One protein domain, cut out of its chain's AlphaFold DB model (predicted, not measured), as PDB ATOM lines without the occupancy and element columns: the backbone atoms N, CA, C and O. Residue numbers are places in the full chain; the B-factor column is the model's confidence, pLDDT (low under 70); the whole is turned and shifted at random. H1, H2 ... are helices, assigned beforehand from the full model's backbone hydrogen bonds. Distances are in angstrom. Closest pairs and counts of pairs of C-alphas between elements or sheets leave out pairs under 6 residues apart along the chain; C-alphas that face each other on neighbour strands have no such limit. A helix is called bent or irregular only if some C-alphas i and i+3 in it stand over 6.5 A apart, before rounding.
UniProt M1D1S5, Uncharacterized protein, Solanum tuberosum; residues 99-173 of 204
ATOM      1  N   MET A  99     193.828 177.157 142.901       89.06
ATOM      2  CA  MET A  99     192.725 176.349 143.421       89.06
ATOM      3  C   MET A  99     193.214 175.207 144.326       89.06
ATOM      4  O   MET A  99     192.476 174.783 145.209       89.06
ATOM      5  N   GLY A 100     194.439 174.715 144.121       90.56
ATOM      6  CA  GLY A 100     195.027 173.659 144.940       90.56
ATOM      7  C   GLY A 100     195.296 174.131 146.365       90.56
ATOM      8  O   GLY A 100     194.984 173.415 147.318       90.56
ATOM      9  N   LEU A 101     195.818 175.354 146.496       90.75
ATOM     10  CA  LEU A 101     196.051 176.002 147.787       90.75
ATOM     11  C   LEU A 101     194.744 176.451 148.451       90.75
ATOM     12  O   LEU A 101     194.534 176.133 149.614       90.75
ATOM     13  N   GLU A 102     193.849 177.121 147.717       89.81
ATOM     14  CA  GLU A 102     192.582 177.644 148.261       89.81
ATOM     15  C   GLU A 102     191.680 176.536 148.830       89.81
ATOM     16  O   GLU A 102     190.993 176.724 149.830       89.81
ATOM     17  N   LEU A 103     191.675 175.364 148.187       91.50
ATOM     18  CA  LEU A 103     190.886 174.212 148.631       91.50
ATOM     19  C   LEU A 103     191.654 173.278 149.571       91.50
ATOM     20  O   LEU A 103     191.101 172.249 149.961       91.50
ATOM     21  N   GLU A 104     192.914 173.594 149.886       95.00
ATOM     22  CA  GLU A 104     193.821 172.743 150.660       95.00
ATOM     23  C   GLU A 104     193.759 171.276 150.194       95.00
ATOM     24  O   GLU A 104     193.507 170.350 150.971       95.00
ATOM     25  N   VAL A 105     193.941 171.055 148.885       95.44
ATOM     26  CA  VAL A 105     193.677 169.761 148.226       95.44
ATOM     27  C   VAL A 105     194.400 168.598 148.906       95.44
ATOM     28  O   VAL A 105     193.833 167.512 149.028       95.44
ATOM     29  N   ASP A 106     195.625 168.812 149.379       95.06
ATOM     30  CA  ASP A 106     196.403 167.781 150.069       95.06
ATOM     31  C   ASP A 106     195.775 167.384 151.410       95.06
ATOM     32  O   ASP A 106     195.657 166.191 151.711       95.06
ATOM     33  N   LEU A 107     195.287 168.361 152.182       95.25
ATOM     34  CA  LEU A 107     194.549 168.094 153.414       95.25
ATOM     35  C   LEU A 107     193.241 167.362 153.103       95.25
ATOM     36  O   LEU A 107     192.902 166.390 153.781       95.25
ATOM     37  N   LEU A 108     192.522 167.773 152.057       95.81
ATOM     38  CA  LEU A 108     191.280 167.121 151.646       95.81
ATOM     39  C   LEU A 108     191.507 165.666 151.207       95.81
ATOM     40  O   LEU A 108     190.740 164.784 151.597       95.81
ATOM     41  N   LYS A 109     192.572 165.387 150.444       95.88
ATOM     42  CA  LYS A 109     192.991 164.023 150.076       95.88
ATOM     43  C   LYS A 109     193.279 163.182 151.307       95.88
ATOM     44  O   LYS A 109     192.744 162.079 151.428       95.88
ATOM     45  N   GLN A 110     194.051 163.724 152.249       97.00
ATOM     46  CA  GLN A 110     194.343 163.046 153.507       97.00
ATOM     47  C   GLN A 110     193.052 162.716 154.266       97.00
ATOM     48  O   GLN A 110     192.814 161.556 154.598       97.00
ATOM     49  N   LYS A 111     192.175 163.702 154.484       96.00
ATOM     50  CA  LYS A 111     190.915 163.507 155.217       96.00
ATOM     51  C   LYS A 111     189.975 162.535 154.519       96.00
ATOM     52  O   LYS A 111     189.362 161.703 155.183       96.00
ATOM     53  N   SER A 112     189.890 162.595 153.193       94.88
ATOM     54  CA  SER A 112     189.088 161.655 152.415       94.88
ATOM     55  C   SER A 112     189.608 160.222 152.547       94.88
ATOM     56  O   SER A 112     188.807 159.296 152.660       94.88
ATOM     57  N   ALA A 113     190.929 160.027 152.556       94.88
ATOM     58  CA  ALA A 113     191.536 158.715 152.744       94.88
ATOM     59  C   ALA A 113     191.363 158.204 154.184       94.88
ATOM     60  O   ALA A 113     191.072 157.026 154.385       94.88
ATOM     61  N   ASP A 114     191.523 159.073 155.186       95.56
ATOM     62  CA  ASP A 114     191.299 158.745 156.600       95.56
ATOM     63  C   ASP A 114     189.853 158.289 156.831       95.56
ATOM     64  O   ASP A 114     189.616 157.250 157.446       95.56
ATOM     65  N   TYR A 115     188.892 159.034 156.280       93.75
ATOM     66  CA  TYR A 115     187.471 158.713 156.362       93.75
ATOM     67  C   TYR A 115     187.142 157.378 155.689       93.75
ATOM     68  O   TYR A 115     186.442 156.553 156.275       93.75
ATOM     69  N   ALA A 116     187.682 157.130 154.491       92.75
ATOM     70  CA  ALA A 116     187.513 155.858 153.794       92.75
ATOM     71  C   ALA A 116     188.005 154.675 154.643       92.75
ATOM     72  O   ALA A 116     187.265 153.712 154.826       92.75
ATOM     73  N   ARG A 117     189.198 154.787 155.248       93.06
ATOM     74  CA  ARG A 117     189.746 153.745 156.133       93.06
ATOM     75  C   ARG A 117     188.916 153.546 157.399       93.06
ATOM     76  O   ARG A 117     188.693 152.408 157.799       93.06
ATOM     77  N   ALA A 118     188.459 154.629 158.028       92.38
ATOM     78  CA  ALA A 118     187.626 154.554 159.228       92.38
ATOM     79  C   ALA A 118     186.280 153.871 158.944       92.38
ATOM     80  O   ALA A 118     185.823 153.047 159.731       92.38
ATOM     81  N   LYS A 119     185.675 154.175 157.792       91.38
ATOM     82  CA  LYS A 119     184.430 153.561 157.322       91.38
ATOM     83  C   LYS A 119     184.597 152.060 157.070       91.38
ATOM     84  O   LYS A 119     183.780 151.275 157.544       91.38
ATOM     85  N   ASP A 120     185.667 151.667 156.380       90.94
ATOM     86  CA  ASP A 120     185.968 150.257 156.110       90.94
ATOM     87  C   ASP A 120     186.211 149.476 157.409       90.94
ATOM     88  O   ASP A 120     185.706 148.364 157.571       90.94
ATOM     89  N   LEU A 121     186.938 150.074 158.361       92.50
ATOM     90  CA  LEU A 121     187.183 149.476 159.672       92.50
ATOM     91  C   LEU A 121     185.882 149.299 160.466       92.50
ATOM     92  O   LEU A 121     185.625 148.204 160.955       92.50
ATOM     93  N   ALA A 122     185.041 150.333 160.542       91.25
ATOM     94  CA  ALA A 122     183.783 150.282 161.284       91.25
ATOM     95  C   ALA A 122     182.823 149.210 160.740       91.25
ATOM     96  O   ALA A 122     182.181 148.500 161.511       91.25
ATOM     97  N   ILE A 123     182.739 149.060 159.413       89.25
ATOM     98  CA  ILE A 123     181.903 148.024 158.789       89.25
ATOM     99  C   ILE A 123     182.469 146.628 159.067       89.25
ATOM    100  O   ILE A 123     181.705 145.705 159.344       89.25
ATOM    101  N   LYS A 124     183.797 146.472 159.044       90.00
ATOM    102  CA  LYS A 124     184.454 145.206 159.385       90.00
ATOM    103  C   LYS A 124     184.216 144.816 160.846       90.00
ATOM    104  O   LYS A 124     183.824 143.686 161.103       90.00
ATOM    105  N   GLU A 125     184.389 145.740 161.785       91.69
ATOM    106  CA  GLU A 125     184.134 145.490 163.210       91.69
ATOM    107  C   GLU A 125     182.654 145.167 163.481       91.69
ATOM    108  O   GLU A 125     182.344 144.281 164.273       91.69
ATOM    109  N   ALA A 126     181.722 145.829 162.788       89.69
ATOM    110  CA  ALA A 126     180.300 145.507 162.887       89.69
ATOM    111  C   ALA A 126     179.972 144.110 162.331       89.69
ATOM    112  O   ALA A 126     179.114 143.426 162.890       89.69
ATOM    113  N   SER A 127     180.673 143.669 161.278       91.38
ATOM    114  CA  SER A 127     180.475 142.347 160.663       91.38
ATOM    115  C   SER A 127     180.773 141.175 161.602       91.38
ATOM    116  O   SER A 127     180.232 140.087 161.412       91.38
ATOM    117  N   ASP A 128     181.577 141.406 162.646       91.38
ATOM    118  CA  ASP A 128     181.875 140.403 163.671       91.38
ATOM    119  C   ASP A 128     180.691 140.179 164.637       91.38
ATOM    120  O   ASP A 128     180.642 139.168 165.339       91.38
ATOM    121  N   ILE A 129     179.735 141.118 164.691       92.06
ATOM    122  CA  ILE A 129     178.623 141.131 165.658       92.06
ATOM    123  C   ILE A 129     177.268 140.946 164.962       92.06
ATOM    124  O   ILE A 129     176.375 140.296 165.508       92.06
ATOM    125  N   VAL A 130     177.092 141.530 163.775       91.19
ATOM    126  CA  VAL A 130     175.829 141.541 163.024       91.19
ATOM    127  C   VAL A 130     176.067 141.287 161.538       91.19
ATOM    128  O   VAL A 130     177.138 141.570 161.012       91.19
ATOM    129  N   ASP A 131     175.046 140.790 160.838       91.38
ATOM    130  CA  ASP A 131     175.085 140.709 159.377       91.38
ATOM    131  C   ASP A 131     175.077 142.120 158.761       91.38
ATOM    132  O   ASP A 131     174.184 142.931 159.023       91.38
ATOM    133  N   VAL A 132     176.088 142.404 157.939       89.19
ATOM    134  CA  VAL A 132     176.311 143.703 157.290       89.19
ATOM    135  C   VAL A 132     176.179 143.644 155.764       89.19
ATOM    136  O   VAL A 132     176.482 144.633 155.097       89.19
ATOM    137  N   GLU A 133     175.713 142.532 155.181       88.38
ATOM    138  CA  GLU A 133     175.580 142.375 153.719       88.38
ATOM    139  C   GLU A 133     174.768 143.529 153.099       88.38
ATOM    140  O   GLU A 133     175.158 144.112 152.085       88.38
ATOM    141  N   SER A 134     173.691 143.946 153.777       86.56
ATOM    142  CA  SER A 134     172.825 145.053 153.346       86.56
ATOM    143  C   SER A 134     173.520 146.421 153.298       86.56
ATOM    144  O   SER A 134     173.107 147.277 152.517       86.56
ATOM    145  N   ILE A 135     174.587 146.632 154.077       85.56
ATOM    146  CA  ILE A 135     175.315 147.909 154.179       85.56
ATOM    147  C   ILE A 135     176.718 147.860 153.565       85.56
ATOM    148  O   ILE A 135     177.431 148.857 153.581       85.56
ATOM    149  N   LYS A 136     177.128 146.731 152.985       82.88
ATOM    150  CA  LYS A 136     178.464 146.545 152.400       82.88
ATOM    151  C   LYS A 136     178.791 147.567 151.305       82.88
ATOM    152  O   LYS A 136     179.910 148.069 151.243       82.88
ATOM    153  N   HIS A 137     177.788 147.953 150.518       82.81
ATOM    154  CA  HIS A 137     177.892 149.003 149.500       82.81
ATOM    155  C   HIS A 137     178.272 150.378 150.082       82.81
ATOM    156  O   HIS A 137     178.804 151.223 149.369       82.81
ATOM    157  N   ILE A 138     178.037 150.614 151.379       81.12
ATOM    158  CA  ILE A 138     178.459 151.842 152.060       81.12
ATOM    159  C   ILE A 138     179.984 151.884 152.165       81.12
ATOM    160  O   ILE A 138     180.538 152.973 152.069       81.12
ATOM    161  N   ALA A 139     180.670 150.741 152.317       76.69
ATOM    162  CA  ALA A 139     182.134 150.655 152.373       76.69
ATOM    163  C   ALA A 139     182.786 150.980 151.020       76.69
ATOM    164  O   ALA A 139     183.838 151.614 150.964       76.69
ATOM    165  N   GLU A 140     182.131 150.631 149.913       78.81
ATOM    166  CA  GLU A 140     182.679 150.772 148.564       78.81
ATOM    167  C   GLU A 140     182.967 152.245 148.220       78.81
ATOM    168  O   GLU A 140     182.074 153.062 148.007       78.81
ATOM    169  N   ASN A 141     184.250 152.611 148.181       76.06
ATOM    170  CA  ASN A 141     184.694 153.925 147.726       76.06
ATOM    171  C   ASN A 141     185.059 153.830 146.239       76.06
ATOM    172  O   ASN A 141     186.168 153.422 145.907       76.06
ATOM    173  N   GLN A 142     184.147 154.206 145.338       77.94
ATOM    174  CA  GLN A 142     184.448 154.228 143.898       77.94
ATOM    175  C   GLN A 142     185.503 155.287 143.544       77.94
ATOM    176  O   GLN A 142     186.355 155.065 142.688       77.94
ATOM    177  N   THR A 143     185.455 156.456 144.187       89.62
ATOM    178  CA  THR A 143     186.453 157.521 144.027       89.62
ATOM    179  C   THR A 143     186.441 158.408 145.267       89.62
ATOM    180  O   THR A 143     185.373 158.743 145.780       89.62
ATOM    181  N   LEU A 144     187.618 158.787 145.764       92.56
ATOM    182  CA  LEU A 144     187.737 159.688 146.906       92.56
ATOM    183  C   LEU A 144     187.479 161.131 146.468       92.56
ATOM    184  O   LEU A 144     187.963 161.568 145.423       92.56
ATOM    185  N   ILE A 145     186.754 161.901 147.283       92.19
ATOM    186  CA  ILE A 145     186.441 163.300 146.952       92.19
ATOM    187  C   ILE A 145     187.715 164.140 146.803       92.19
ATOM    188  O   ILE A 145     187.787 164.989 145.918       92.19
ATOM    189  N   GLY A 146     188.750 163.850 147.599       93.44
ATOM    190  CA  GLY A 146     190.047 164.515 147.480       93.44
ATOM    191  C   GLY A 146     190.743 164.257 146.139       93.44
ATOM    192  O   GLY A 146     191.399 165.155 145.614       93.44
ATOM    193  N   ASP A 147     190.552 163.080 145.540       94.12
ATOM    194  CA  ASP A 147     191.111 162.767 144.219       94.12
ATOM    195  C   ASP A 147     190.348 163.493 143.107       94.12
ATOM    196  O   ASP A 147     190.961 164.046 142.195       94.12
ATOM    197  N   VAL A 148     189.015 163.559 143.209       95.50
ATOM    198  CA  VAL A 148     188.164 164.298 142.260       95.50
ATOM    199  C   VAL A 148     188.488 165.793 142.279       95.50
ATOM    200  O   VAL A 148     188.690 166.405 141.226       95.50
ATOM    201  N   VAL A 149     188.557 166.385 143.473       95.25
ATOM    202  CA  VAL A 149     188.895 167.804 143.638       95.25
ATOM    203  C   VAL A 149     190.335 168.067 143.200       95.25
ATOM    204  O   VAL A 149     190.575 169.048 142.501       95.25
ATOM    205  N   GLY A 150     191.275 167.170 143.514       95.19
ATOM    206  CA  GLY A 150     192.659 167.295 143.059       95.19
ATOM    207  C   GLY A 150     192.783 167.308 141.540       95.19
ATOM    208  O   GLY A 150     193.378 168.227 140.989       95.19
ATOM    209  N   LYS A 151     192.126 166.367 140.853       95.81
ATOM    210  CA  LYS A 151     192.092 166.359 139.388       95.81
ATOM    211  C   LYS A 151     191.475 167.641 138.822       95.81
ATOM    212  O   LYS A 151     191.976 168.187 137.848       95.81
ATOM    213  N   THR A 152     190.414 168.146 139.449       94.75
ATOM    214  CA  THR A 152     189.765 169.398 139.028       94.75
ATOM    215  C   THR A 152     190.707 170.599 139.173       94.75
ATOM    216  O   THR A 152     190.738 171.462 138.296       94.75
ATOM    217  N   ALA A 153     191.506 170.647 140.244       94.00
ATOM    218  CA  ALA A 153     192.514 171.686 140.447       94.00
ATOM    219  C   ALA A 153     193.653 171.600 139.411       94.00
ATOM    220  O   ALA A 153     194.075 172.632 138.883       94.00
ATOM    221  N   ASP A 154     194.097 170.388 139.068       94.50
ATOM    222  CA  ASP A 154     195.103 170.155 138.024       94.50
ATOM    223  C   ASP A 154     194.584 170.562 136.634       94.50
ATOM    224  O   ASP A 154     195.257 171.296 135.903       94.50
ATOM    225  N   ASP A 155     193.356 170.162 136.289       94.81
ATOM    226  CA  ASP A 155     192.697 170.528 135.031       94.81
ATOM    227  C   ASP A 155     192.529 172.055 134.925       94.81
ATOM    228  O   ASP A 155     192.791 172.651 133.875       94.81
ATOM    229  N   TRP A 156     192.147 172.715 136.024       91.25
ATOM    230  CA  TRP A 156     192.071 174.174 136.104       91.25
ATOM    231  C   TRP A 156     193.433 174.830 135.862       91.25
ATOM    232  O   TRP A 156     193.538 175.773 135.072       91.25
ATOM    233  N   LYS A 157     194.496 174.326 136.498       90.88
ATOM    234  CA  LYS A 157     195.862 174.825 136.300       90.88
ATOM    235  C   LYS A 157     196.301 174.699 134.841       90.88
ATOM    236  O   LYS A 157     196.765 175.684 134.269       90.88
ATOM    237  N   ALA A 158     196.072 173.545 134.216       91.75
ATOM    238  CA  ALA A 158     196.406 173.316 132.811       91.75
ATOM    239  C   ALA A 158     195.645 174.267 131.866       91.75
ATOM    240  O   ALA A 158     196.230 174.841 130.944       91.75
ATOM    241  N   GLN A 159     194.349 174.492 132.110       88.25
ATOM    242  CA  GLN A 159     193.551 175.441 131.324       88.25
ATOM    243  C   GLN A 159     194.045 176.883 131.472       88.25
ATOM    244  O   GLN A 159     194.115 177.610 130.477       88.25
ATOM    245  N   LYS A 160     194.427 177.296 132.687       87.06
ATOM    246  CA  LYS A 160     195.018 178.618 132.931       87.06
ATOM    247  C   LYS A 160     196.344 178.798 132.195       87.06
ATOM    248  O   LYS A 160     196.539 179.819 131.541       87.06
ATOM    249  N   GLU A 161     197.238 177.814 132.252       87.06
ATOM    250  CA  GLU A 161     198.527 177.874 131.551       87.06
ATOM    251  C   GLU A 161     198.342 178.008 130.030       87.06
ATOM    252  O   GLU A 161     198.963 178.868 129.399       87.06
ATOM    253  N   LEU A 162     197.414 177.242 129.444       87.62
ATOM    254  CA  LEU A 162     197.038 177.360 128.030       87.62
ATOM    255  C   LEU A 162     196.473 178.746 127.683       87.62
ATOM    256  O   LEU A 162     196.759 179.287 126.612       87.62
ATOM    257  N   PHE A 163     195.661 179.323 128.570       82.12
ATOM    258  CA  PHE A 163     195.108 180.663 128.391       82.12
ATOM    259  C   PHE A 163     196.207 181.736 128.366       82.12
ATOM    260  O   PHE A 163     196.212 182.588 127.472       82.12
ATOM    261  N   TYR A 164     197.172 181.672 129.288       79.12
ATOM    262  CA  TYR A 164     198.300 182.607 129.322       79.12
ATOM    263  C   TYR A 164     199.181 182.496 128.076       79.12
ATOM    264  O   TYR A 164     199.511 183.516 127.469       79.12
ATOM    265  N   GLN A 165     199.488 181.273 127.628       81.81
ATOM    266  CA  GLN A 165     200.257 181.055 126.397       81.81
ATOM    267  C   GLN A 165     199.581 181.673 125.167       81.81
ATOM    268  O   GLN A 165     200.251 182.289 124.343       81.81
ATOM    269  N   LYS A 166     198.254 181.540 125.042       77.81
ATOM    270  CA  LYS A 166     197.507 182.068 123.888       77.81
ATOM    271  C   LYS A 166     197.359 183.585 123.890       77.81
ATOM    272  O   LYS A 166     197.271 184.181 122.823       77.81
ATOM    273  N   THR A 167     197.258 184.200 125.064       71.44
ATOM    274  CA  THR A 167     196.947 185.634 125.180       71.44
ATOM    275  C   THR A 167     198.183 186.513 125.344       71.44
ATOM    276  O   THR A 167     198.089 187.725 125.160       71.44
ATOM    277  N   GLY A 168     199.340 185.932 125.688       67.81
ATOM    278  CA  GLY A 168     200.573 186.686 125.932       67.81
ATOM    279  C   GLY A 168     200.499 187.599 127.161       67.81
ATOM    280  O   GLY A 168     201.377 188.437 127.366       67.81
ATOM    281  N   ILE A 169     199.452 187.457 127.981       69.25
ATOM    282  CA  ILE A 169     199.321 188.151 129.259       69.25
ATOM    283  C   ILE A 169     200.309 187.469 130.201       69.25
ATOM    284  O   ILE A 169     200.078 186.351 130.656       69.25
ATOM    285  N   LEU A 170     201.457 188.110 130.418       58.59
ATOM    286  CA  LEU A 170     202.471 187.626 131.347       58.59
ATOM    287  C   LEU A 170     201.840 187.391 132.718       58.59
ATOM    288  O   LEU A 170     201.138 188.255 133.241       58.59
ATOM    289  N   HIS A 171     202.147 186.229 133.293       56.62
ATOM    290  CA  HIS A 171     201.879 185.912 134.685       56.62
ATOM    291  C   HIS A 171     202.545 187.009 135.530       56.62
ATOM    292  O   HIS A 171     203.764 187.016 135.697       56.62
ATOM    293  N   GLN A 172     201.776 187.974 136.027       51.81
ATOM    294  CA  GLN A 172     202.211 188.744 137.180       51.81
ATOM    295  C   GLN A 172     201.743 187.929 138.377       51.81
ATOM    296  O   GLN A 172     200.541 187.853 138.623       51.81
ATOM    297  N   PRO A 173     202.650 187.228 139.082       42.94
ATOM    298  CA  PRO A 173     202.260 186.640 140.341       42.94
ATOM    299  C   PRO A 173     201.785 187.801 141.206       42.94
ATOM    300  O   PRO A 173     202.503 188.795 141.372       42.94
TER     301      PRO A 173
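Overview. This is residues 99 to 173 of the 204 residues of an uncharacterized protein of Solanum tuberosum (UniProt M1D1S5). The model is a long, thin rod made mainly by two long helices, H2 and H4, which run opposite ways and are staggered, overlapping where residues 105 to 113 of H2 meet residues 145 to 150 of H4. From the far end of H2 the chain folds back through the short helix H3, which packs on H2, and H4 then runs on to the other end of the rod, with the very short H1 packed on H4 and residues 162 to 170 sticking out. The printed part has 75 residues, with four named helices in the order H1, H2, H3, H4 and no named strand; the class is all helix. The whole is extended, with a radius of gyration of the C-alphas of 19.3 A and spans of 64 by 18 by 9 A.

Along the chain. H1 is residues 99 to 102, beginning at C-alpha 99 at (192.725, 176.349, 143.421). H2 is residues 105 to 127, 32.9 A from first to last C-alpha, and ends at C-alpha 127 at (180.475, 142.347, 160.663). H3, residues 133 to 139, measures 10.6 A and is irregular: C-alphas 134 and 137 are 7.5 A apart. H4 is residues 145 to 167, again 32.9 A long, and ends at C-alpha 167 at (196.947, 185.634, 125.180).

Arrangement. H1 touches H4, which meets it with residues 150 to 157 alone; the closest C-alphas, those of Gly 100 and Ala 153, are 5.5 A apart. H1 and H2 are close but not clearly touching, with the C-alphas of Gly 100 and Asp 106 closest at 7.9 A. H2 and H4 touch at a shallow tilt of 21 degrees, opposite ways; their closest C-alphas, those of Lys 109 and Gly 146, are 4.0 A apart, while their centres are 26.9 A apart. H2 and H3 form a helical hairpin at a shallow tilt of 16 degrees, opposite ways. In it H2 touches H3 with residues 116 to 123 alone, and the closest C-alphas, those of Asp 120 and Ala 139, are 5.4 A apart. H3 is apart from H1 and from H4. In H2 and H4 every O i to N i+4 pair is within hydrogen-bond range; in H3 0 of 3 are, beside 3 of 4 O i to N i+3 pairs, and H1 is too short for an O i to N i+4 pair.

Size, cuts and confidence. The two C-alphas farthest apart are those of Ile 129 and Gly 168, at 64.3 A, while the first and last printed C-alphas, those of Met 99 and Pro 173, are 14.4 A apart. Residues 162 to 170, of which 162 to 167 belong to H4, stand free; without them the body spans 60 by 17 by 9 A. The printed part has no cut, and the links H1 to H2, H2 to H3 and H3 to H4 are tight. The mean pLDDT of the printed part is 87.3, and residues 168 to 173 are under 70.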